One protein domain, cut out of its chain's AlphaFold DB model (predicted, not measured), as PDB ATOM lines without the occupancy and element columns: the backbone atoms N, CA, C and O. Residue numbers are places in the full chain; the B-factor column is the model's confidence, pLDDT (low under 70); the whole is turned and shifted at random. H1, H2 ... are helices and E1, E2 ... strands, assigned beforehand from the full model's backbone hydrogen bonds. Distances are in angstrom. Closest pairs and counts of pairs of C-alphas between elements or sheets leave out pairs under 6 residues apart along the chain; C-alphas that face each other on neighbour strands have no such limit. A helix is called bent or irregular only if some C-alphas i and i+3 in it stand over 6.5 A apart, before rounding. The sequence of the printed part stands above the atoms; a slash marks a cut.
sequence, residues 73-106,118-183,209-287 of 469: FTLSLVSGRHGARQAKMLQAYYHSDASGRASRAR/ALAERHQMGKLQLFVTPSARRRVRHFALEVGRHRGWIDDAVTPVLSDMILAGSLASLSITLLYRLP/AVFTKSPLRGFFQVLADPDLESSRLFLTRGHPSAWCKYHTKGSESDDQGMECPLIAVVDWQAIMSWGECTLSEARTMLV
ATOM      1  N   PHE A  73     310.030 366.296 239.762       96.25
ATOM      2  CA  PHE A  73     310.307 367.508 240.530       96.25
ATOM      3  C   PHE A  73     311.808 367.648 240.744       96.25
ATOM      4  O   PHE A  73     312.447 366.713 241.225       96.25
ATOM      5  N   THR A  74     312.356 368.819 240.422       95.19
ATOM      6  CA  THR A  74     313.801 369.064 240.502       95.19
ATOM      7  C   THR A  74     314.137 370.069 241.596       95.19
ATOM      8  O   THR A  74     313.597 371.179 241.629       95.19
ATOM      9  N   LEU A  75     315.077 369.711 242.468       94.81
ATOM     10  CA  LEU A  75     315.703 370.607 243.433       94.81
ATOM     11  C   LEU A  75     317.168 370.831 243.049       94.81
ATOM     12  O   LEU A  75     317.955 369.891 243.044       94.81
ATOM     13  N   SER A  76     317.544 372.082 242.784       93.25
ATOM     14  CA  SER A  76     318.916 372.445 242.424       93.25
ATOM     15  C   SER A  76     319.611 373.168 243.580       93.25
ATOM     16  O   SER A  76     319.177 374.219 244.040       93.25
ATOM     17  N   LEU A  77     320.708 372.609 244.087       92.44
ATOM     18  CA  LEU A  77     321.536 373.132 245.184       92.44
ATOM     19  C   LEU A  77     322.906 373.566 244.648       92.44
ATOM     20  O   LEU A  77     323.974 373.197 245.148       92.44
ATOM     21  N   VAL A  78     322.868 374.326 243.559       87.88
ATOM     22  CA  VAL A  78     324.030 374.654 242.729       87.88
ATOM     23  C   VAL A  78     324.422 376.114 242.908       87.88
ATOM     24  O   VAL A  78     323.612 376.976 243.248       87.88
ATOM     25  N   SER A  79     325.694 376.424 242.652       72.12
ATOM     26  CA  SER A  79     326.180 377.804 242.604       72.12
ATOM     27  C   SER A  79     325.642 378.538 241.364       72.12
ATOM     28  O   SER A  79     326.308 378.597 240.336       72.12
ATOM     29  N   GLY A  80     324.444 379.105 241.488       79.31
ATOM     30  CA  GLY A  80     323.761 379.968 240.518       79.31
ATOM     31  C   GLY A  80     322.705 380.819 241.234       79.31
ATOM     32  O   GLY A  80     322.447 380.597 242.416       79.31
ATOM     33  N   ARG A  81     322.083 381.802 240.561       77.44
ATOM     34  CA  ARG A  81     321.113 382.713 241.219       77.44
ATOM     35  C   ARG A  81     319.971 381.960 241.912       77.44
ATOM     36  O   ARG A  81     319.579 382.326 243.017       77.44
ATOM     37  N   HIS A  82     319.474 380.900 241.277       83.75
ATOM     38  CA  HIS A  82     318.354 380.101 241.768       83.75
ATOM     39  C   HIS A  82     318.805 379.050 242.787       83.75
ATOM     40  O   HIS A  82     318.351 379.089 243.931       83.75
ATOM     41  N   GLY A  83     319.781 378.209 242.430       85.19
ATOM     42  CA  GLY A  83     320.265 377.149 243.318       85.19
ATOM     43  C   GLY A  83     320.906 377.658 244.613       85.19
ATOM     44  O   GLY A  83     320.661 377.109 245.686       85.19
ATOM     45  N   ALA A  84     321.642 378.776 244.571       86.81
ATOM     46  CA  ALA A  84     322.226 379.360 245.779       86.81
ATOM     47  C   ALA A  84     321.144 379.916 246.711       86.81
ATOM     48  O   ALA A  84     321.268 379.827 247.933       86.81
ATOM     49  N   ARG A  85     320.061 380.463 246.143       87.62
ATOM     50  CA  ARG A  85     318.902 380.915 246.913       87.62
ATOM     51  C   ARG A  85     318.163 379.730 247.537       87.62
ATOM     52  O   ARG A  85     317.844 379.805 248.717       87.62
ATOM     53  N   GLN A  86     317.949 378.645 246.789       89.75
ATOM     54  CA  GLN A  86     317.335 377.414 247.303       89.75
ATOM     55  C   GLN A  86     318.148 376.826 248.458       89.75
ATOM     56  O   GLN A  86     317.608 376.623 249.542       89.75
ATOM     57  N   ALA A  87     319.457 376.655 248.261       89.94
ATOM     58  CA  ALA A  87     320.371 376.180 249.294       89.94
ATOM     59  C   ALA A  87     320.350 377.080 250.536       89.94
ATOM     60  O   ALA A  87     320.196 376.581 251.646       89.94
ATOM     61  N   LYS A  88     320.429 378.408 250.364       89.25
ATOM     62  CA  LYS A  88     320.379 379.362 251.483       89.25
ATOM     63  C   LYS A  88     319.067 379.263 252.266       89.25
ATOM     64  O   LYS A  88     319.092 379.330 253.488       89.25
ATOM     65  N   MET A  89     317.937 379.120 251.577       89.50
ATOM     66  CA  MET A  89     316.621 379.044 252.215       89.50
ATOM     67  C   MET A  89     316.406 377.718 252.944       89.50
ATOM     68  O   MET A  89     315.908 377.732 254.063       89.50
ATOM     69  N   LEU A  90     316.823 376.594 252.358       90.00
ATOM     70  CA  LEU A  90     316.772 375.289 253.025       90.00
ATOM     71  C   LEU A  90     317.711 375.234 254.229       90.00
ATOM     72  O   LEU A  90     317.321 374.749 255.286       90.00
ATOM     73  N   GLN A  91     318.914 375.791 254.097       89.75
ATOM     74  CA  GLN A  91     319.858 375.891 255.201       89.75
ATOM     75  C   GLN A  91     319.300 376.766 256.337       89.75
ATOM     76  O   GLN A  91     319.366 376.373 257.499       89.75
ATOM     77  N   ALA A  92     318.713 377.926 256.017       87.81
ATOM     78  CA  ALA A  92     318.072 378.786 257.012       87.81
ATOM     79  C   ALA A  92     316.904 378.073 257.708       87.81
ATOM     80  O   ALA A  92     316.850 378.062 258.932       87.81
ATOM     81  N   TYR A  93     316.029 377.414 256.940       85.50
ATOM     82  CA  TYR A  93     314.921 376.625 257.479       85.50
ATOM     83  C   TYR A  93     315.411 375.541 258.444       85.50
ATOM     84  O   TYR A  93     314.886 375.416 259.547       85.50
ATOM     85  N   TYR A  94     316.444 374.793 258.052       85.06
ATOM     86  CA  TYR A  94     317.032 373.750 258.885       85.06
ATOM     87  C   TYR A  94     317.582 374.309 260.206       85.06
ATOM     88  O   TYR A  94     317.296 373.766 261.270       85.06
ATOM     89  N   HIS A  95     318.313 375.428 260.167       84.31
ATOM     90  CA  HIS A  95     318.833 376.061 261.382       84.31
ATOM     91  C   HIS A  95     317.724 376.636 262.277       84.31
ATOM     92  O   HIS A  95     317.813 376.509 263.501       84.31
ATOM     93  N   SER A  96     316.676 377.224 261.691       81.50
ATOM     94  CA  SER A  96     315.506 377.711 262.432       81.50
ATOM     95  C   SER A  96     314.744 376.561 263.096       81.50
ATOM     96  O   SER A  96     314.379 376.674 264.263       81.50
ATOM     97  N   ASP A  97     314.549 375.432 262.406       76.19
ATOM     98  CA  ASP A  97     313.863 374.261 262.965       76.19
ATOM     99  C   ASP A  97     314.700 373.574 264.054       76.19
ATOM    100  O   ASP A  97     314.179 373.250 265.120       76.19
ATOM    101  N   ALA A  98     316.013 373.425 263.850       74.25
ATOM    102  CA  ALA A  98     316.921 372.887 264.864       74.25
ATOM    103  C   ALA A  98     316.922 373.747 266.141       74.25
ATOM    104  O   ALA A  98     316.815 373.223 267.253       74.25
ATOM    105  N   SER A  99     316.961 375.074 265.982       72.44
ATOM    106  CA  SER A  99     316.876 376.027 267.098       72.44
ATOM    107  C   SER A  99     315.499 375.996 267.764       72.44
ATOM    108  O   SER A  99     315.400 376.046 268.991       72.44
ATOM    109  N   GLY A 100     314.434 375.859 266.972       68.00
ATOM    110  CA  GLY A 100     313.058 375.736 267.445       68.00
ATOM    111  C   GLY A 100     312.828 374.462 268.253       68.00
ATOM    112  O   GLY A 100     312.183 374.521 269.293       68.00
ATOM    113  N   ARG A 101     313.405 373.325 267.849       64.56
ATOM    114  CA  ARG A 101     313.365 372.076 268.628       64.56
ATOM    115  C   ARG A 101     314.140 372.199 269.935       64.56
ATOM    116  O   ARG A 101     313.615 371.820 270.978       64.56
ATOM    117  N   ALA A 102     315.337 372.788 269.901       66.12
ATOM    118  CA  ALA A 102     316.120 373.046 271.109       66.12
ATOM    119  C   ALA A 102     315.397 374.001 272.078       66.12
ATOM    120  O   ALA A 102     315.496 373.838 273.291       66.12
ATOM    121  N   SER A 103     314.643 374.968 271.546       62.62
ATOM    122  CA  SER A 103     313.869 375.931 272.337       62.62
ATOM    123  C   SER A 103     312.550 375.347 272.843       62.62
ATOM    124  O   SER A 103     312.216 375.549 274.000       62.62
ATOM    125  N   ARG A 104     311.829 374.551 272.042       59.88
ATOM    126  CA  ARG A 104     310.621 373.826 272.481       59.88
ATOM    127  C   ARG A 104     310.921 372.813 273.577       59.88
ATOM    128  O   ARG A 104     310.137 372.695 274.505       59.88
ATOM    129  N   ALA A 105     312.083 372.163 273.523       60.84
ATOM    130  CA  ALA A 105     312.556 371.325 274.621       60.84
ATOM    131  C   ALA A 105     312.795 372.118 275.926       60.84
ATOM    132  O   ALA A 105     312.793 371.526 276.999       60.84
ATOM    133  N   ARG A 106     312.989 373.446 275.852       61.31
ATOM    134  CA  ARG A 106     313.175 374.339 277.013       61.31
ATOM    135  C   ARG A 106     311.894 375.069 277.442       61.31
ATOM    136  O   ARG A 106     311.761 375.384 278.617       61.31
ATOM    137  N   ALA A 118     308.185 382.417 262.152       60.53
ATOM    138  CA  ALA A 118     308.432 381.148 261.468       60.53
ATOM    139  C   ALA A 118     307.450 380.908 260.304       60.53
ATOM    140  O   ALA A 118     307.828 380.361 259.267       60.53
ATOM    141  N   LEU A 119     306.199 381.358 260.443       63.31
ATOM    142  CA  LEU A 119     305.207 381.322 259.365       63.31
ATOM    143  C   LEU A 119     305.611 382.238 258.207       63.31
ATOM    144  O   LEU A 119     305.631 381.795 257.059       63.31
ATOM    145  N   ALA A 120     306.016 383.479 258.493       63.81
ATOM    146  CA  ALA A 120     306.457 384.427 257.468       63.81
ATOM    147  C   ALA A 120     307.653 383.904 256.647       63.81
ATOM    148  O   ALA A 120     307.668 384.035 255.420       63.81
ATOM    149  N   GLU A 121     308.625 383.256 257.296       67.88
ATOM    150  CA  GLU A 121     309.763 382.621 256.617       67.88
ATOM    151  C   GLU A 121     309.316 381.452 255.726       67.88
ATOM    152  O   GLU A 121     309.784 381.330 254.591       67.88
ATOM    153  N   ARG A 122     308.337 380.651 256.175       67.56
ATOM    154  CA  ARG A 122     307.734 379.588 255.353       67.56
ATOM    155  C   ARG A 122     307.031 380.148 254.125       67.56
ATOM    156  O   ARG A 122     307.205 379.585 253.047       67.56
ATOM    157  N   HIS A 123     306.284 381.247 254.230       69.81
ATOM    158  CA  HIS A 123     305.610 381.862 253.076       69.81
ATOM    159  C   HIS A 123     306.598 382.282 251.977       69.81
ATOM    160  O   HIS A 123     306.300 382.165 250.788       69.81
ATOM    161  N   GLN A 124     307.807 382.700 252.357       74.25
ATOM    162  CA  GLN A 124     308.846 383.085 251.402       74.25
ATOM    163  C   GLN A 124     309.469 381.893 250.664       74.25
ATOM    164  O   GLN A 124     310.081 382.101 249.615       74.25
ATOM    165  N   MET A 125     309.295 380.661 251.163       75.88
ATOM    166  CA  MET A 125     309.803 379.435 250.532       75.88
ATOM    167  C   MET A 125     309.148 379.135 249.185       75.88
ATOM    168  O   MET A 125     309.767 378.483 248.341       75.88
ATOM    169  N   GLY A 126     307.939 379.647 248.942       83.06
ATOM    170  CA  GLY A 126     307.212 379.404 247.699       83.06
ATOM    171  C   GLY A 126     307.140 377.905 247.411       83.06
ATOM    172  O   GLY A 126     306.734 377.121 248.259       83.06
ATOM    173  N   LYS A 127     307.616 377.475 246.243       80.25
ATOM    174  CA  LYS A 127     307.592 376.058 245.842       80.25
ATOM    175  C   LYS A 127     308.516 375.145 246.644       80.25
ATOM    176  O   LYS A 127     308.278 373.943 246.676       80.25
ATOM    177  N   LEU A 128     309.523 375.688 247.332       83.69
ATOM    178  CA  LEU A 128     310.337 374.892 248.256       83.69
ATOM    179  C   LEU A 128     309.508 374.357 249.430       83.69
ATOM    180  O   LEU A 128     309.945 373.408 250.075       83.69
ATOM    181  N   GLN A 129     308.309 374.907 249.675       84.75
ATOM    182  CA  GLN A 129     307.348 374.335 250.620       84.75
ATOM    183  C   GLN A 129     307.036 372.872 250.319       84.75
ATOM    184  O   GLN A 129     306.915 372.089 251.249       84.75
ATOM    185  N   LEU A 130     307.000 372.469 249.045       84.69
ATOM    186  CA  LEU A 130     306.782 371.072 248.674       84.69
ATOM    187  C   LEU A 130     307.838 370.147 249.297       84.69
ATOM    188  O   LEU A 130     307.500 369.053 249.731       84.69
ATOM    189  N   PHE A 131     309.089 370.608 249.402       86.62
ATOM    190  CA  PHE A 131     310.187 369.845 249.996       86.62
ATOM    191  C   PHE A 131     310.145 369.846 251.535       86.62
ATOM    192  O   PHE A 131     310.414 368.827 252.175       86.62
ATOM    193  N   VAL A 132     309.783 370.972 252.160       85.81
ATOM    194  CA  VAL A 132     309.768 371.077 253.633       85.81
ATOM    195  C   VAL A 132     308.483 370.565 254.281       85.81
ATOM    196  O   VAL A 132     308.535 370.096 255.417       85.81
ATOM    197  N   THR A 133     307.353 370.600 253.575       88.25
ATOM    198  CA  THR A 133     306.048 370.154 254.071       88.25
ATOM    199  C   THR A 133     305.919 368.635 253.915       88.25
ATOM    200  O   THR A 133     305.836 368.152 252.781       88.25
ATOM    201  N   PRO A 134     305.838 367.861 255.019       89.56
ATOM    202  CA  PRO A 134     305.782 366.398 254.960       89.56
ATOM    203  C   PRO A 134     304.654 365.868 254.072       89.56
ATOM    204  O   PRO A 134     304.877 365.012 253.223       89.56
ATOM    205  N   SER A 135     303.451 366.428 254.194       87.56
ATOM    206  CA  SER A 135     302.281 366.000 253.420       87.56
ATOM    207  C   SER A 135     302.452 366.178 251.910       87.56
ATOM    208  O   SER A 135     301.886 365.410 251.137       87.56
ATOM    209  N   ALA A 136     303.224 367.181 251.479       88.56
ATOM    210  CA  ALA A 136     303.439 367.467 250.065       88.56
ATOM    211  C   ALA A 136     304.497 366.552 249.444       88.56
ATOM    212  O   ALA A 136     304.254 365.977 248.383       88.56
ATOM    213  N   ARG A 137     305.637 366.362 250.119       91.19
ATOM    214  CA  ARG A 137     306.718 365.505 249.608       91.19
ATOM    215  C   ARG A 137     306.341 364.026 249.533       91.19
ATOM    216  O   ARG A 137     306.777 363.358 248.608       91.19
ATOM    217  N   ARG A 138     305.461 363.546 250.422       92.31
ATOM    218  CA  ARG A 138     304.928 362.165 250.425       92.31
ATOM    219  C   ARG A 138     304.010 361.836 249.242       92.31
ATOM    220  O   ARG A 138     303.419 360.767 249.205       92.31
ATOM    221  N   ARG A 139     303.809 362.771 248.312       94.06
ATOM    222  CA  ARG A 139     303.050 362.538 247.075       94.06
ATOM    223  C   ARG A 139     303.960 362.390 245.859       94.06
ATOM    224  O   ARG A 139     303.507 361.912 244.827       94.06
ATOM    225  N   VAL A 140     305.214 362.832 245.960       96.31
ATOM    226  CA  VAL A 140     306.140 362.946 244.830       96.31
ATOM    227  C   VAL A 140     306.663 361.573 244.440       96.31
ATOM    228  O   VAL A 140     307.347 360.931 245.234       96.31
ATOM    229  N   ARG A 141     306.417 361.172 243.188       97.38
ATOM    230  CA  ARG A 141     306.879 359.879 242.670       97.38
ATOM    231  C   ARG A 141     308.246 359.910 242.002       97.38
ATOM    232  O   ARG A 141     309.001 358.945 242.106       97.38
ATOM    233  N   HIS A 142     308.576 361.012 241.336       98.12
ATOM    234  CA  HIS A 142     309.828 361.166 240.602       98.12
ATOM    235  C   HIS A 142     310.553 362.432 241.061       98.12
ATOM    236  O   HIS A 142     310.039 363.544 240.911       98.12
ATOM    237  N   PHE A 143     311.758 362.269 241.604       97.88
ATOM    238  CA  PHE A 143     312.547 363.369 242.148       97.88
ATOM    239  C   PHE A 143     313.949 363.424 241.540       97.88
ATOM    240  O   PHE A 143     314.627 362.404 241.376       97.88
ATOM    241  N   ALA A 144     314.388 364.638 241.227       97.56
ATOM    242  CA  ALA A 144     315.725 364.938 240.748       97.56
ATOM    243  C   ALA A 144     316.404 365.942 241.685       97.56
ATOM    244  O   ALA A 144     315.878 367.019 241.964       97.56
ATOM    245  N   LEU A 145     317.590 365.596 242.167       96.94
ATOM    246  CA  LEU A 145     318.411 366.443 243.016       96.94
ATOM    247  C   LEU A 145     319.691 366.810 242.273       96.94
ATOM    248  O   LEU A 145     320.482 365.940 241.933       96.94
ATOM    249  N   GLU A 146     319.946 368.096 242.076       95.75
ATOM    250  CA  GLU A 146     321.216 368.579 241.540       95.75
ATOM    251  C   GLU A 146     322.031 369.211 242.663       95.75
ATOM    252  O   GLU A 146     321.564 370.110 243.361       95.75
ATOM    253  N   VAL A 147     323.267 368.767 242.848       94.50
ATOM    254  CA  VAL A 147     324.123 369.204 243.950       94.50
ATOM    255  C   VAL A 147     325.419 369.726 243.379       94.50
ATOM    256  O   VAL A 147     326.162 368.983 242.755       94.50
ATOM    257  N   GLY A 148     325.713 371.004 243.613       89.50
ATOM    258  CA  GLY A 148     327.012 371.565 243.261       89.50
ATOM    259  C   GLY A 148     328.054 371.242 244.325       89.50
ATOM    260  O   GLY A 148     328.573 370.139 244.432       89.50
ATOM    261  N   ARG A 149     328.359 372.234 245.168       83.12
ATOM    262  CA  ARG A 149     329.341 372.053 246.241       83.12
ATOM    263  C   ARG A 149     328.779 371.133 247.322       83.12
ATOM    264  O   ARG A 149     327.886 371.539 248.066       83.12
ATOM    265  N   HIS A 150     329.361 369.946 247.437       74.44
ATOM    266  CA  HIS A 150     329.135 369.011 248.532       74.44
ATOM    267  C   HIS A 150     329.484 369.682 249.867       74.44
ATOM    268  O   HIS A 150     330.644 369.973 250.150       74.44
ATOM    269  N   ARG A 151     328.469 369.993 250.673       80.81
ATOM    270  CA  ARG A 151     328.634 370.545 252.024       80.81
ATOM    271  C   ARG A 151     327.990 369.589 253.020       80.81
ATOM    272  O   ARG A 151     326.974 368.987 252.693       80.81
ATOM    273  N   GLY A 152     328.543 369.515 254.232       84.12
ATOM    274  CA  GLY A 152     328.051 368.617 255.285       84.12
ATOM    275  C   GLY A 152     326.563 368.796 255.601       84.12
ATOM    276  O   GLY A 152     325.853 367.807 255.677       84.12
ATOM    277  N   TRP A 153     326.062 370.041 255.624       87.31
ATOM    278  CA  TRP A 153     324.651 370.332 255.937       87.31
ATOM    279  C   TRP A 153     323.641 369.635 255.012       87.31
ATOM    280  O   TRP A 153     322.485 369.470 255.385       87.31
ATOM    281  N   ILE A 154     324.048 369.261 253.793       90.19
ATOM    282  CA  ILE A 154     323.178 368.549 252.853       90.19
ATOM    283  C   ILE A 154     322.830 367.170 253.415       90.19
ATOM    284  O   ILE A 154     321.687 366.737 253.297       90.19
ATOM    285  N   ASP A 155     323.788 366.522 254.072       90.62
ATOM    286  CA  ASP A 155     323.577 365.231 254.718       90.62
ATOM    287  C   ASP A 155     322.583 365.344 255.878       90.62
ATOM    288  O   ASP A 155     321.724 364.491 256.052       90.62
ATOM    289  N   ASP A 156     322.635 366.452 256.616       89.62
ATOM    290  CA  ASP A 156     321.769 366.678 257.773       89.62
ATOM    291  C   ASP A 156     320.358 367.165 257.395       89.62
ATOM    292  O   ASP A 156     319.391 366.908 258.116       89.62
ATOM    293  N   ALA A 157     320.223 367.900 256.287       89.75
ATOM    294  CA  ALA A 157     318.978 368.575 255.914       89.75
ATOM    295  C   ALA A 157     318.232 367.921 254.742       89.75
ATOM    296  O   ALA A 157     317.007 367.997 254.685       89.75
ATOM    297  N   VAL A 158     318.947 367.328 253.782       93.38
ATOM    298  CA  VAL A 158     318.370 366.806 252.531       93.38
ATOM    299  C   VAL A 158     318.217 365.293 252.602       93.38
ATOM    300  O   VAL A 158     317.129 364.799 252.314       93.38
ATOM    301  N   THR A 159     319.251 364.563 253.034       94.38
ATOM    302  CA  THR A 159     319.210 363.091 253.132       94.38
ATOM    303  C   THR A 159     318.006 362.585 253.943       94.38
ATOM    304  O   THR A 159     317.275 361.749 253.414       94.38
ATOM    305  N   PRO A 160     317.679 363.119 255.144       93.88
ATOM    306  CA  PRO A 160     316.544 362.622 255.925       93.88
ATOM    307  C   PRO A 160     315.195 362.881 255.253       93.88
ATOM    308  O   PRO A 160     314.249 362.122 255.442       93.88
ATOM    309  N   VAL A 161     315.098 363.952 254.458       93.81
ATOM    310  CA  VAL A 161     313.888 364.266 253.691       93.81
ATOM    311  C   VAL A 161     313.707 363.259 252.561       93.81
ATOM    312  O   VAL A 161     312.601 362.758 252.386       93.81
ATOM    313  N   LEU A 162     314.781 362.921 251.840       96.19
ATOM    314  CA  LEU A 162     314.733 361.879 250.813       96.19
ATOM    315  C   LEU A 162     314.365 360.523 251.423       96.19
ATOM    316  O   LEU A 162     313.484 359.853 250.897       96.19
ATOM    317  N   SER A 163     314.953 360.157 252.566       95.56
ATOM    318  CA  SER A 163     314.576 358.938 253.289       95.56
ATOM    319  C   SER A 163     313.098 358.936 253.700       95.56
ATOM    320  O   SER A 163     312.428 357.936 253.484       95.56
ATOM    321  N   ASP A 164     312.544 360.035 254.230       94.50
ATOM    322  CA  ASP A 164     311.102 360.120 254.551       94.50
ATOM    323  C   ASP A 164     310.221 359.987 253.299       94.50
ATOM    324  O   ASP A 164     309.157 359.376 253.363       94.50
ATOM    325  N   MET A 165     310.653 360.514 252.149       94.81
ATOM    326  CA  MET A 165     309.925 360.359 250.883       94.81
ATOM    327  C   MET A 165     309.892 358.905 250.391       94.81
ATOM    328  O   MET A 165     308.861 358.476 249.861       94.81
ATOM    329  N   ILE A 166     310.993 358.168 250.580       95.88
ATOM    330  CA  ILE A 166     311.099 356.740 250.248       95.88
ATOM    331  C   ILE A 166     310.283 355.903 251.229       95.88
ATOM    332  O   ILE A 166     309.396 355.174 250.807       95.88
ATOM    333  N   LEU A 167     310.489 356.086 252.537       93.75
ATOM    334  CA  LEU A 167     309.791 355.336 253.590       93.75
ATOM    335  C   LEU A 167     308.274 355.571 253.598       93.75
ATOM    336  O   LEU A 167     307.516 354.732 254.080       93.75
ATOM    337  N   ALA A 168     307.808 356.709 253.078       91.62
ATOM    338  CA  ALA A 168     306.386 356.951 252.859       91.62
ATOM    339  C   ALA A 168     305.800 356.159 251.670       91.62
ATOM    340  O   ALA A 168     304.590 356.210 251.457       91.62
ATOM    341  N   GLY A 169     306.632 355.457 250.894       82.44
ATOM    342  CA  GLY A 169     306.254 354.615 249.756       82.44
ATOM    343  C   GLY A 169     305.905 355.387 248.484       82.44
ATOM    344  O   GLY A 169     305.387 354.809 247.533       82.44
ATOM    345  N   SER A 170     306.131 356.703 248.464       90.00
ATOM    346  CA  SER A 170     305.733 357.548 247.336       90.00
ATOM    347  C   SER A 170     306.822 357.707 246.289       90.00
ATOM    348  O   SER A 170     306.510 357.745 245.102       90.00
ATOM    349  N   LEU A 171     308.086 357.787 246.718       97.31
ATOM    350  CA  LEU A 171     309.203 358.047 245.824       97.31
ATOM    351  C   LEU A 171     309.621 356.753 245.128       97.31
ATOM    352  O   LEU A 171     310.259 355.906 245.734       97.31
ATOM    353  N   ALA A 172     309.290 356.631 243.846       97.38
ATOM    354  CA  ALA A 172     309.659 355.479 243.027       97.38
ATOM    355  C   ALA A 172     310.965 355.709 242.256       97.38
ATOM    356  O   ALA A 172     311.724 354.776 242.013       97.38
ATOM    357  N   SER A 173     311.238 356.950 241.840       98.25
ATOM    358  CA  SER A 173     312.446 357.273 241.081       98.25
ATOM    359  C   SER A 173     313.207 358.436 241.689       98.25
ATOM    360  O   SER A 173     312.665 359.533 241.842       98.25
ATOM    361  N   LEU A 174     314.488 358.198 241.961       98.31
ATOM    362  CA  LEU A 174     315.423 359.192 242.458       98.31
ATOM    363  C   LEU A 174     316.604 359.332 241.497       98.31
ATOM    364  O   LEU A 174     317.297 358.368 241.176       98.31
ATOM    365  N   SER A 175     316.866 360.564 241.076       98.12
ATOM    366  CA  SER A 175     318.078 360.926 240.345       98.12
ATOM    367  C   SER A 175     318.874 361.962 241.124       98.12
ATOM    368  O   SER A 175     318.321 362.962 241.576       98.12
ATOM    369  N   ILE A 176     320.172 361.734 241.285       97.50
ATOM    370  CA  ILE A 176     321.089 362.689 241.909       97.50
ATOM    371  C   ILE A 176     322.143 363.066 240.876       97.50
ATOM    372  O   ILE A 176     322.790 362.193 240.310       97.50
ATOM    373  N   THR A 177     322.332 364.357 240.629       96.69
ATOM    374  CA  THR A 177     323.347 364.879 239.709       96.69
ATOM    375  C   THR A 177     324.361 365.694 240.496       96.69
ATOM    376  O   THR A 177     324.011 366.713 241.092       96.69
ATOM    377  N   LEU A 178     325.623 365.269 240.501       94.88
ATOM    378  CA  LEU A 178     326.714 366.004 241.134       94.88
ATOM    379  C   LEU A 178     327.369 366.922 240.098       94.88
ATOM    380  O   LEU A 178     327.950 366.462 239.113       94.88
ATOM    381  N   LEU A 179     327.254 368.231 240.317       92.31
ATOM    382  CA  LEU A 179     327.786 369.252 239.427       92.31
ATOM    383  C   LEU A 179     329.175 369.688 239.888       92.31
ATOM    384  O   LEU A 179     329.334 370.458 240.844       92.31
ATOM    385  N   TYR A 180     330.177 369.249 239.144       88.00
ATOM    386  CA  TYR A 180     331.547 369.716 239.263       88.00
ATOM    387  C   TYR A 180     331.742 370.947 238.384       88.00
ATOM    388  O   TYR A 180     331.282 371.015 237.244       88.00
ATOM    389  N   ARG A 181     332.400 371.969 238.936       80.06
ATOM    390  CA  ARG A 181     332.811 373.122 238.135       80.06
ATOM    391  C   ARG A 181     334.066 372.744 237.371       80.06
ATOM    392  O   ARG A 181     335.055 372.388 238.007       80.06
ATOM    393  N   LEU A 182     334.038 372.913 236.051       70.44
ATOM    394  CA  LEU A 182     335.269 372.927 235.274       70.44
ATOM    395  C   LEU A 182     336.183 374.024 235.843       70.44
ATOM    396  O   LEU A 182     335.709 375.147 236.060       70.44
ATOM    397  N   PRO A 183     337.467 373.735 236.103       60.97
ATOM    398  CA  PRO A 183     338.433 374.794 236.333       60.97
ATOM    399  C   PRO A 183     338.454 375.677 235.079       60.97
ATOM    400  O   PRO A 183     338.616 375.176 233.967       60.97
ATOM    401  N   ALA A 209     338.068 356.330 250.248       81.12
ATOM    402  CA  ALA A 209     337.747 357.136 251.430       81.12
ATOM    403  C   ALA A 209     336.956 358.414 251.103       81.12
ATOM    404  O   ALA A 209     336.461 359.100 251.995       81.12
ATOM    405  N   VAL A 210     336.855 358.772 249.826       83.69
ATOM    406  CA  VAL A 210     336.102 359.933 249.352       83.69
ATOM    407  C   VAL A 210     334.605 359.650 249.376       83.69
ATOM    408  O   VAL A 210     333.821 360.499 249.795       83.69
ATOM    409  N   PHE A 211     334.219 358.438 248.981       87.00
ATOM    410  CA  PHE A 211     332.824 358.013 248.864       87.00
ATOM    411  C   PHE A 211     332.158 357.771 250.221       87.00
ATOM    412  O   PHE A 211     330.936 357.798 250.326       87.00
ATOM    413  N   THR A 212     332.953 357.591 251.278       85.88
ATOM    414  CA  THR A 212     332.458 357.400 252.647       85.88
ATOM    415  C   THR A 212     332.227 358.713 253.401       85.88
ATOM    416  O   THR A 212     331.653 358.699 254.491       85.88
ATOM    417  N   LYS A 213     332.642 359.856 252.839       88.06
ATOM    418  CA  LYS A 213     332.482 361.176 253.463       88.06
ATOM    419  C   LYS A 213     331.094 361.756 253.194       88.06
ATOM    420  O   LYS A 213     330.518 361.585 252.118       88.06
ATOM    421  N   SER A 214     330.569 362.507 254.161       85.62
ATOM    422  CA  SER A 214     329.364 363.313 253.957       85.62
ATOM    423  C   SER A 214     329.609 364.375 252.878       85.62
ATOM    424  O   SER A 214     330.694 364.964 252.829       85.62
ATOM    425  N   PRO A 215     328.626 364.655 252.006       87.75
ATOM    426  CA  PRO A 215     327.260 364.124 251.971       87.75
ATOM    427  C   PRO A 215     327.088 362.856 251.109       87.75
ATOM    428  O   PRO A 215     325.981 362.343 250.993       87.75
ATOM    429  N   LEU A 216     328.153 362.350 250.476       91.69
ATOM    430  CA  LEU A 216     328.054 361.230 249.531       91.69
ATOM    431  C   LEU A 216     327.572 359.949 250.207       91.69
ATOM    432  O   LEU A 216     326.749 359.238 249.640       91.69
ATOM    433  N   ARG A 217     328.013 359.703 251.445       91.44
ATOM    434  CA  ARG A 217     327.544 358.568 252.244       91.44
ATOM    435  C   ARG A 217     326.017 358.522 252.352       91.44
ATOM    436  O   ARG A 217     325.436 357.469 252.104       91.44
ATOM    437  N   GLY A 218     325.380 359.640 252.701       92.50
ATOM    438  CA  GLY A 218     323.923 359.716 252.803       92.50
ATOM    439  C   GLY A 218     323.238 359.501 251.459       92.50
ATOM    440  O   GLY A 218     322.268 358.756 251.374       92.50
ATOM    441  N   PHE A 219     323.784 360.065 250.380       95.25
ATOM    442  CA  PHE A 219     323.252 359.831 249.037       95.25
ATOM    443  C   PHE A 219     323.329 358.371 248.615       95.25
ATOM    444  O   PHE A 219     322.340 357.849 248.115       95.25
ATOM    445  N   PHE A 220     324.454 357.695 248.844       95.38
ATOM    446  CA  PHE A 220     324.556 356.272 248.539       95.38
ATOM    447  C   PHE A 220     323.610 355.434 249.394       95.38
ATOM    448  O   PHE A 220     323.015 354.499 248.874       95.38
ATOM    449  N   GLN A 221     323.413 355.788 250.667       94.50
ATOM    450  CA  GLN A 221     322.438 355.111 251.521       94.50
ATOM    451  C   GLN A 221     321.011 355.237 250.972       94.50
ATOM    452  O   GLN A 221     320.291 354.248 250.936       94.50
ATOM    453  N   VAL A 222     320.616 356.432 250.526       96.50
ATOM    454  CA  VAL A 222     319.284 356.687 249.956       96.50
ATOM    455  C   VAL A 222     319.131 356.027 248.581       96.50
ATOM    456  O   VAL A 222     318.090 355.454 248.294       96.50
ATOM    457  N   LEU A 223     320.154 356.079 247.723       97.19
ATOM    458  CA  LEU A 223     320.130 355.428 246.406       97.19
ATOM    459  C   LEU A 223     320.091 353.895 246.504       97.19
ATOM    460  O   LEU A 223     319.564 353.252 245.597       97.19
ATOM    461  N   ALA A 224     320.648 353.336 247.583       96.44
ATOM    462  CA  ALA A 224     320.659 351.908 247.888       96.44
ATOM    463  C   ALA A 224     319.369 351.396 248.546       96.44
ATOM    464  O   ALA A 224     319.307 350.218 248.900       96.44
ATOM    465  N   ASP A 225     318.368 352.254 248.736       96.81
ATOM    466  CA  ASP A 225     317.102 351.841 249.323       96.81
ATOM    467  C   ASP A 225     316.340 350.896 248.365       96.81
ATOM    468  O   ASP A 225     316.162 351.239 247.190       96.81
ATOM    469  N   PRO A 226     315.915 349.702 248.824       95.75
ATOM    470  CA  PRO A 226     315.243 348.717 247.978       95.75
ATOM    471  C   PRO A 226     313.839 349.141 247.526       95.75
ATOM    472  O   PRO A 226     313.326 348.548 246.578       95.75
ATOM    473  N   ASP A 227     313.225 350.140 248.168       95.88
ATOM    474  CA  ASP A 227     311.879 350.608 247.816       95.88
ATOM    475  C   ASP A 227     311.883 351.532 246.577       95.88
ATOM    476  O   ASP A 227     310.825 351.876 246.044       95.88
ATOM    477  N   LEU A 228     313.062 351.917 246.072       97.25
ATOM    478  CA  LEU A 228     313.198 352.674 244.827       97.25
ATOM    479  C   LEU A 228     313.082 351.755 243.598       97.25
ATOM    480  O   LEU A 228     313.921 350.889 243.366       97.25
ATOM    481  N   GLU A 229     312.110 352.031 242.720       97.06
ATOM    482  CA  GLU A 229     312.004 351.393 241.397       97.06
ATOM    483  C   GLU A 229     313.192 351.766 240.487       97.06
ATOM    484  O   GLU A 229     313.641 350.973 239.658       97.06
ATOM    485  N   SER A 230     313.707 352.997 240.602       97.56
ATOM    486  CA  SER A 230     314.879 353.448 239.850       97.56
ATOM    487  C   SER A 230     315.710 354.458 240.632       97.56
ATOM    488  O   SER A 230     315.224 355.528 240.998       97.56
ATOM    489  N   SER A 231     316.999 354.169 240.799       97.75
ATOM    490  CA  SER A 231     317.971 355.076 241.403       97.75
ATOM    491  C   SER A 231     319.137 355.337 240.448       97.75
ATOM    492  O   SER A 231     319.760 354.419 239.910       97.75
ATOM    493  N   ARG A 232     319.415 356.616 240.178       97.38
ATOM    494  CA  ARG A 232     320.458 357.036 239.230       97.38
ATOM    495  C   ARG A 232     321.360 358.094 239.844       97.38
ATOM    496  O   ARG A 232     320.880 359.047 240.456       97.38
ATOM    497  N   LEU A 233     322.657 357.948 239.608       96.81
ATOM    498  CA  LEU A 233     323.663 358.942 239.950       96.81
ATOM    499  C   LEU A 233     324.311 359.450 238.664       96.81
ATOM    500  O   LEU A 233     324.746 358.666 237.823       96.81
ATOM    501  N   PHE A 234     324.370 360.764 238.520       95.94
ATOM    502  CA  PHE A 234     324.962 361.443 237.381       95.94
ATOM    503  C   PHE A 234     326.098 362.352 237.842       95.94
ATOM    504  O   PHE A 234     326.038 362.946 238.922       95.94
ATOM    505  N   LEU A 235     327.108 362.509 236.995       93.25
ATOM    506  CA  LEU A 235     328.204 363.459 237.187       93.25
ATOM    507  C   LEU A 235     328.285 364.372 235.982       93.25
ATOM    508  O   LEU A 235     328.169 363.906 234.849       93.25
ATOM    509  N   THR A 236     328.562 365.650 236.201       91.81
ATOM    510  CA  THR A 236     328.990 366.500 235.090       91.81
ATOM    511  C   THR A 236     330.451 366.265 234.738       91.81
ATOM    512  O   THR A 236     331.232 365.745 235.538       91.81
ATOM    513  N   ARG A 237     330.834 366.714 233.543       88.19
ATOM    514  CA  ARG A 237     332.235 366.850 233.121       88.19
ATOM    515  C   ARG A 237     333.089 367.584 234.169       88.19
ATOM    516  O   ARG A 237     332.581 368.468 234.866       88.19
ATOM    517  N   GLY A 238     334.378 367.240 234.244       85.56
ATOM    518  CA  GLY A 238     335.336 367.837 235.185       85.56
ATOM    519  C   GLY A 238     335.232 367.295 236.613       85.56
ATOM    520  O   GLY A 238     335.599 367.986 237.565       85.56
ATOM    521  N   HIS A 239     334.683 366.090 236.779       87.50
ATOM    522  CA  HIS A 239     334.701 365.373 238.051       87.50
ATOM    523  C   HIS A 239     336.098 364.786 238.339       87.50
ATOM    524  O   HIS A 239     336.852 364.527 237.405       87.50
ATOM    525  N   PRO A 240     336.459 364.546 239.616       86.75
ATOM    526  CA  PRO A 240     337.721 363.895 239.972       86.75
ATOM    527  C   PRO A 240     337.880 362.527 239.301       86.75
ATOM    528  O   PRO A 240     336.917 361.763 239.237       86.75
ATOM    529  N   SER A 241     339.097 362.163 238.899       84.12
ATOM    530  CA  SER A 241     339.382 360.893 238.212       84.12
ATOM    531  C   SER A 241     339.022 359.637 238.990       84.12
ATOM    532  O   SER A 241     338.710 358.610 238.389       84.12
ATOM    533  N   ALA A 242     338.953 359.727 240.319       86.38
ATOM    534  CA  ALA A 242     338.432 358.658 241.166       86.38
ATOM    535  C   ALA A 242     337.011 358.205 240.762       86.38
ATOM    536  O   ALA A 242     336.636 357.069 241.048       86.38
ATOM    537  N   TRP A 243     336.227 359.059 240.092       89.31
ATOM    538  CA  TRP A 243     334.902 358.720 239.567       89.31
ATOM    539  C   TRP A 243     334.927 358.035 238.196       89.31
ATOM    540  O   TRP A 243     333.981 357.309 237.884       89.31
ATOM    541  N   CYS A 244     335.983 358.223 237.394       87.19
ATOM    542  CA  CYS A 244     336.040 357.750 236.005       87.19
ATOM    543  C   CYS A 244     335.870 356.231 235.889       87.19
ATOM    544  O   CYS A 244     335.271 355.720 234.946       87.19
ATOM    545  N   LYS A 245     336.343 355.491 236.897       86.75
ATOM    546  CA  LYS A 245     336.224 354.028 236.961       86.75
ATOM    547  C   LYS A 245     334.792 353.514 237.157       86.75
ATOM    548  O   LYS A 245     334.571 352.321 236.979       86.75
ATOM    549  N   TYR A 246     333.846 354.384 237.513       89.19
ATOM    550  CA  TYR A 246     332.479 354.002 237.875       89.19
ATOM    551  C   TYR A 246     331.414 354.430 236.868       89.19
ATOM    552  O   TYR A 246     330.254 354.096 237.063       89.19
ATOM    553  N   HIS A 247     331.744 355.160 235.804       86.81
ATOM    554  CA  HIS A 247     330.778 355.424 234.737       86.81
ATOM    555  C   HIS A 247     331.083 354.579 233.503       86.81
ATOM    556  O   HIS A 247     332.213 354.137 233.294       86.81
ATOM    557  N   THR A 248     330.068 354.343 232.667       77.00
ATOM    558  CA  THR A 248     330.229 353.561 231.437       77.00
ATOM    559  C   THR A 248     331.328 354.197 230.586       77.00
ATOM    560  O   THR A 248     331.242 355.376 230.231       77.00
ATOM    561  N   LYS A 249     332.397 353.437 230.320       61.62
ATOM    562  CA  LYS A 249     333.548 353.884 229.530       61.62
ATOM    563  C   LYS A 249     333.108 354.133 228.087       61.62
ATOM    564  O   LYS A 249     333.093 353.214 227.274       61.62
ATOM    565  N   GLY A 250     332.759 355.375 227.766       52.31
ATOM    566  CA  GLY A 250     333.041 355.891 226.433       52.31
ATOM    567  C   GLY A 250     334.558 355.999 226.334       52.31
ATOM    568  O   GLY A 250     335.154 356.603 227.216       52.31
ATOM    569  N   SER A 251     335.148 355.291 225.370       48.47
ATOM    570  CA  SER A 251     336.565 355.296 224.971       48.47
ATOM    571  C   SER A 251     337.416 356.422 225.583       48.47
ATOM    572  O   SER A 251     337.163 357.582 225.285       48.47
ATOM    573  N   GLU A 252     338.430 356.049 226.372       57.00
ATOM    574  CA  GLU A 252     339.501 356.944 226.851       57.00
ATOM    575  C   GLU A 252     339.010 358.038 227.821       57.00
ATOM    576  O   GLU A 252     338.836 359.196 227.476       57.00
ATOM    577  N   SER A 253     338.755 357.666 229.083       59.97
ATOM    578  CA  SER A 253     338.645 358.661 230.153       59.97
ATOM    579  C   SER A 253     340.051 359.054 230.592       59.97
ATOM    580  O   SER A 253     340.764 358.224 231.164       59.97
ATOM    581  N   ASP A 254     340.440 360.297 230.348       64.06
ATOM    582  CA  ASP A 254     341.655 360.880 230.898       64.06
ATOM    583  C   ASP A 254     341.652 360.885 232.440       64.06
ATOM    584  O   ASP A 254     340.605 360.900 233.100       64.06
ATOM    585  N   ASP A 255     342.846 360.945 233.039       68.38
ATOM    586  CA  ASP A 255     343.055 361.037 234.495       68.38
ATOM    587  C   ASP A 255     342.496 362.338 235.119       68.38
ATOM    588  O   ASP A 255     342.760 362.645 236.284       68.38
ATOM    589  N   GLN A 256     341.743 363.138 234.360       66.00
ATOM    590  CA  GLN A 256     341.169 364.416 234.781       66.00
ATOM    591  C   GLN A 256     339.652 364.516 234.545       66.00
ATOM    592  O   GLN A 256     339.058 365.532 234.916       66.00
ATOM    593  N   GLY A 257     339.008 363.494 233.966       69.38
ATOM    594  CA  GLY A 257     337.566 363.505 233.697       69.38
ATOM    595  C   GLY A 257     337.133 364.613 232.724       69.38
ATOM    596  O   GLY A 257     335.963 365.026 232.714       69.38
ATOM    597  N   MET A 258     338.075 365.140 231.935       73.38
ATOM    598  CA  MET A 258     337.830 366.173 230.937       73.38
ATOM    599  C   MET A 258     337.405 365.558 229.611       73.38
ATOM    600  O   MET A 258     336.721 366.242 228.859       73.38
ATOM    601  N   GLU A 259     337.711 364.299 229.321       80.25
ATOM    602  CA  GLU A 259     337.218 363.604 228.121       80.25
ATOM    603  C   GLU A 259     335.868 362.913 228.354       80.25
ATOM    604  O   GLU A 259     335.176 362.528 227.411       80.25
ATOM    605  N   CYS A 260     335.419 362.869 229.610       81.56
ATOM    606  CA  CYS A 260     334.120 362.325 229.974       81.56
ATOM    607  C   CYS A 260     332.954 363.106 229.332       81.56
ATOM    608  O   CYS A 260     333.035 364.330 229.137       81.56
ATOM    609  N   PRO A 261     331.826 362.424 229.046       85.12
ATOM    610  CA  PRO A 261     330.637 363.069 228.504       85.12
ATOM    611  C   PRO A 261     330.144 364.192 229.424       85.12
ATOM    612  O   PRO A 261     330.391 364.192 230.631       85.12
ATOM    613  N   LEU A 262     329.401 365.150 228.852       88.19
ATOM    614  CA  LEU A 262     328.857 366.295 229.598       88.19
ATOM    615  C   LEU A 262     328.098 365.868 230.859       88.19
ATOM    616  O   LEU A 262     328.200 366.542 231.885       88.19
ATOM    617  N   ILE A 263     327.371 364.754 230.757       91.06
ATOM    618  CA  ILE A 263     326.702 364.074 231.859       91.06
ATOM    619  C   ILE A 263     327.054 362.587 231.754       91.06
ATOM    620  O   ILE A 263     326.698 361.933 230.774       91.06
ATOM    621  N   ALA A 264     327.759 362.064 232.752       91.38
ATOM    622  CA  ALA A 264     328.124 360.658 232.864       91.38
ATOM    623  C   ALA A 264     327.182 359.945 233.842       91.38
ATOM    624  O   ALA A 264     326.930 360.450 234.937       91.38
ATOM    625  N   VAL A 265     326.669 358.773 233.455       94.69
ATOM    626  CA  VAL A 265     325.882 357.902 234.344       94.69
ATOM    627  C   VAL A 265     326.841 357.049 235.162       94.69
ATOM    628  O   VAL A 265     327.652 356.326 234.588       94.69
ATOM    629  N   VAL A 266     326.742 357.130 236.485       94.00
ATOM    630  CA  VAL A 266     327.596 356.389 237.417       94.00
ATOM    631  C   VAL A 266     326.889 355.135 237.899       94.00
ATOM    632  O   VAL A 266     325.766 355.195 238.404       94.00
ATOM    633  N   ASP A 267     327.601 354.021 237.820       93.81
ATOM    634  CA  ASP A 267     327.302 352.800 238.547       93.81
ATOM    635  C   ASP A 267     327.677 352.984 240.026       93.81
ATOM    636  O   ASP A 267     328.776 352.671 240.488       93.81
ATOM    637  N   TRP A 268     326.744 353.560 240.784       93.75
ATOM    638  CA  TRP A 268     326.913 353.770 242.219       93.75
ATOM    639  C   TRP A 268     326.915 352.447 243.005       93.75
ATOM    640  O   TRP A 268     327.456 352.398 244.110       93.75
ATOM    641  N   GLN A 269     326.369 351.361 242.445       92.94
ATOM    642  CA  GLN A 269     326.370 350.040 243.080       92.94
ATOM    643  C   GLN A 269     327.785 349.459 243.091       92.94
ATOM    644  O   GLN A 269     328.229 348.938 244.115       92.94
ATOM    645  N   ALA A 270     328.529 349.650 241.998       90.56
ATOM    646  CA  ALA A 270     329.953 349.345 241.942       90.56
ATOM    647  C   ALA A 270     330.784 350.183 242.927       90.56
ATOM    648  O   ALA A 270     331.867 349.764 243.294       90.56
ATOM    649  N   ILE A 271     330.324 351.340 243.403       90.19
ATOM    650  CA  ILE A 271     331.034 352.068 244.473       90.19
ATOM    651  C   ILE A 271     330.795 351.379 245.822       90.19
ATOM    652  O   ILE A 271     331.725 351.182 246.608       90.19
ATOM    653  N   MET A 272     329.549 350.979 246.083       87.31
ATOM    654  CA  MET A 272     329.140 350.381 247.356       87.31
ATOM    655  C   MET A 272     329.697 348.969 247.566       87.31
ATOM    656  O   MET A 272     330.109 348.646 248.682       87.31
ATOM    657  N   SER A 273     329.787 348.153 246.513       85.19
ATOM    658  CA  SER A 273     330.308 346.782 246.608       85.19
ATOM    659  C   SER A 273     331.782 346.723 247.036       85.19
ATOM    660  O   SER A 273     332.182 345.810 247.753       85.19
ATOM    661  N   TRP A 274     332.583 347.736 246.690       67.75
ATOM    662  CA  TRP A 274     333.995 347.818 247.090       67.75
ATOM    663  C   TRP A 274     334.165 348.197 248.561       67.75
ATOM    664  O   TRP A 274     335.114 347.758 249.213       67.75
ATOM    665  N   GLY A 275     333.234 348.987 249.105       63.38
ATOM    666  CA  GLY A 275     333.220 349.334 250.524       63.38
ATOM    667  C   GLY A 275     333.001 348.108 251.410       63.38
ATOM    668  O   GLY A 275     333.661 347.965 252.439       63.38
ATOM    669  N   GLU A 276     332.139 347.179 250.991       56.50
ATOM    670  CA  GLU A 276     331.821 345.974 251.767       56.50
ATOM    671  C   GLU A 276     333.002 345.000 251.896       56.50
ATOM    672  O   GLU A 276     333.143 344.374 252.947       56.50
ATOM    673  N   CYS A 277     333.905 344.938 250.911       50.00
ATOM    674  CA  CYS A 277     335.129 344.133 251.008       50.00
ATOM    675  C   CYS A 277     336.113 344.641 252.075       50.00
ATOM    676  O   CYS A 277     336.901 343.851 252.584       50.00
ATOM    677  N   THR A 278     336.057 345.926 252.445       50.22
ATOM    678  CA  THR A 278     336.900 346.505 253.515       50.22
ATOM    679  C   THR A 278     336.175 346.619 254.860       50.22
ATOM    680  O   THR A 278     336.811 346.662 255.908       50.22
ATOM    681  N   LEU A 279     334.837 346.640 254.852       46.50
ATOM    682  CA  LEU A 279     333.989 346.752 256.047       46.50
ATOM    683  C   LEU A 279     333.487 345.404 256.588       46.50
ATOM    684  O   LEU A 279     332.887 345.391 257.664       46.50
ATOM    685  N   SER A 280     333.716 344.278 255.901       45.75
ATOM    686  CA  SER A 280     333.351 342.945 256.411       45.75
ATOM    687  C   SER A 280     334.067 342.601 257.728       45.75
ATOM    688  O   SER A 280     333.477 341.926 258.567       45.75
ATOM    689  N   GLU A 281     335.249 343.173 257.989       46.47
ATOM    690  CA  GLU A 281     335.937 343.069 259.288       46.47
ATOM    691  C   GLU A 281     335.305 343.946 260.391       46.47
ATOM    692  O   GLU A 281     335.413 343.626 261.573       46.47
ATOM    693  N   ALA A 282     334.574 345.011 260.040       45.28
ATOM    694  CA  ALA A 282     333.910 345.905 261.002       45.28
ATOM    695  C   ALA A 282     332.420 345.569 261.236       45.28
ATOM    696  O   ALA A 282     331.816 345.996 262.227       45.28
ATOM    697  N   ARG A 283     331.798 344.796 260.333       47.84
ATOM    698  CA  ARG A 283     330.352 344.500 260.333       47.84
ATOM    699  C   ARG A 283     329.891 343.611 261.491       47.84
ATOM    700  O   ARG A 283     328.710 343.649 261.836       47.84
ATOM    701  N   THR A 284     330.800 342.904 262.161       44.69
ATOM    702  CA  THR A 284     330.471 342.056 263.320       44.69
ATOM    703  C   THR A 284     330.056 342.865 264.561       44.69
ATOM    704  O   THR A 284     329.413 342.314 265.448       44.69
ATOM    705  N   MET A 285     330.327 344.180 264.626       40.09
ATOM    706  CA  MET A 285     329.912 345.017 265.769       40.09
ATOM    707  C   MET A 285     328.659 345.881 265.536       40.09
ATOM    708  O   MET A 285     327.966 346.201 266.500       40.09
ATOM    709  N   LEU A 286     328.317 346.263 264.297       47.09
ATOM    710  CA  LEU A 286     327.278 347.287 264.062       47.09
ATOM    711  C   LEU A 286     325.847 346.721 263.919       47.09
ATOM    712  O   LEU A 286     324.870 347.412 264.213       47.09
ATOM    713  N   VAL A 287     325.705 345.455 263.514       48.84
ATOM    714  CA  VAL A 287     324.390 344.840 263.227       48.84
ATOM    715  C   VAL A 287     323.609 344.490 264.506       48.84
ATOM    716  O   VAL A 287     322.382 344.434 264.485       48.84
TER     717      VAL A 287
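What this domain is: This is residues 73 to 106, 118 to 183 and 209 to 287 of the 469 residues of an uncharacterized protein of Cordyceps militaris (strain CM01) (UniProt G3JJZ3). A twisted wall of five strands has H7 over one face, with H6 side by side with H7. Long H1 starts by edge strand E1 and runs away to a free tip, residues 101 to 106; by E5, H9 leads out to H10, and residues 276 to 287 stick out. The printed part has 179 residues with ten named helices and five named strands, in the order E1 H1 H2 H3 H4 E2 H5 H6 E3 H7 E4 H8 E5 H9 H10. The mixed sheet runs E1 E2 E3 E4 E5; the class is mixed. The whole is compact, radius of gyration of the C-alphas 17.7 A, spanning 54 by 45 by 29 A.

How they stand to each other: E1, residues 73 to 77, is parallel to E2, residues 142 to 147, with N 75 and O 144 within hydrogen-bond range at 2.9 A. E2 is parallel to E3, residues 173 to 178, with N 145 and O 175 at 2.8 A. E3 is parallel to E4, residues 230 to 236, with N 176 and O 232 at 2.9 A. E5, residues 263 to 266, is antiparallel to E4, with N 235 and O 264 at 2.9 A. H7, residues 216 to 223, is over E3 and E4, its height over the sheet 9.9 A. H6, residues 159 to 167, touches H7 at a shallow tilt of 11 degrees, closest C-alphas Thr 159 and Gly 218, 5.8 A. E2, H5, residues 152 to 157, H6 and E3 form a strand-helix-strand unit, parallel neighbour strands joined through helices, its crossover right-handed. H1, residues 81 to 104, grazes the sheet and touches H5 with residues 90 to 94 alone, closest C-alphas Tyr 94 and Ala 157, 6.3 A. H2, residues 118 to 124, and H3, residues 126 to 132, are close to H1 but not clearly touching, closest C-alphas Ser 96 and Ala 118, 7.9 A, and Gln 86 and Leu 128, 7.5 A. H4, residues 134 to 137, touches H3 only at the corner, closest C-alphas Leu 130 and Ala 136, 5.1 A. H8, residues 241 to 246, and H9, residues 268 to 279, each graze the sheet and only just touch, with 3 pairs of C-alphas within 8 A, closest Tyr 246 and Ala 270, 6.7 A. H10, residues 283 to 287, meets H9 only through their link. O i to N i+4 pairs are all within hydrogen-bond range in H2, H6 and H7, but 19 of 20 in H1, 1 of 3 in H3, 1 of 2 in H5, 0 of 2 in H8, 4 of 8 in H9 and 0 of 1 in H10; H4 is too short for one. O i to N i+3 pairs within range are 4 of 4 in H3, 2 of 3 in H8 and 0 of 2 in H10.

Where its parts are: E1 begins at C-alpha 73 (310.307, 367.508, 240.530). H1 is 34.2 A long, H9 17.0 A and E4 19.8 A. H8 and H10 are only just irregular: C-alphas 242 and 245 are 6.6 A apart, 284 and 287 6.7 A. H10 ends at C-alpha 287 (324.390, 344.840, 263.227).

The domain as a whole: The farthest C-alphas, Arg 106 and Ser 251, are 60.2 A apart. Residues 107 to 117 and 184 to 208 are not printed, with C-alpha gaps of 17.6 A and 23.2 A. The link H8 to E5 is long. Mean pLDDT of the printed part is 82.9; 37 residues are under 70, among them 249 to 257 and 274 to 287.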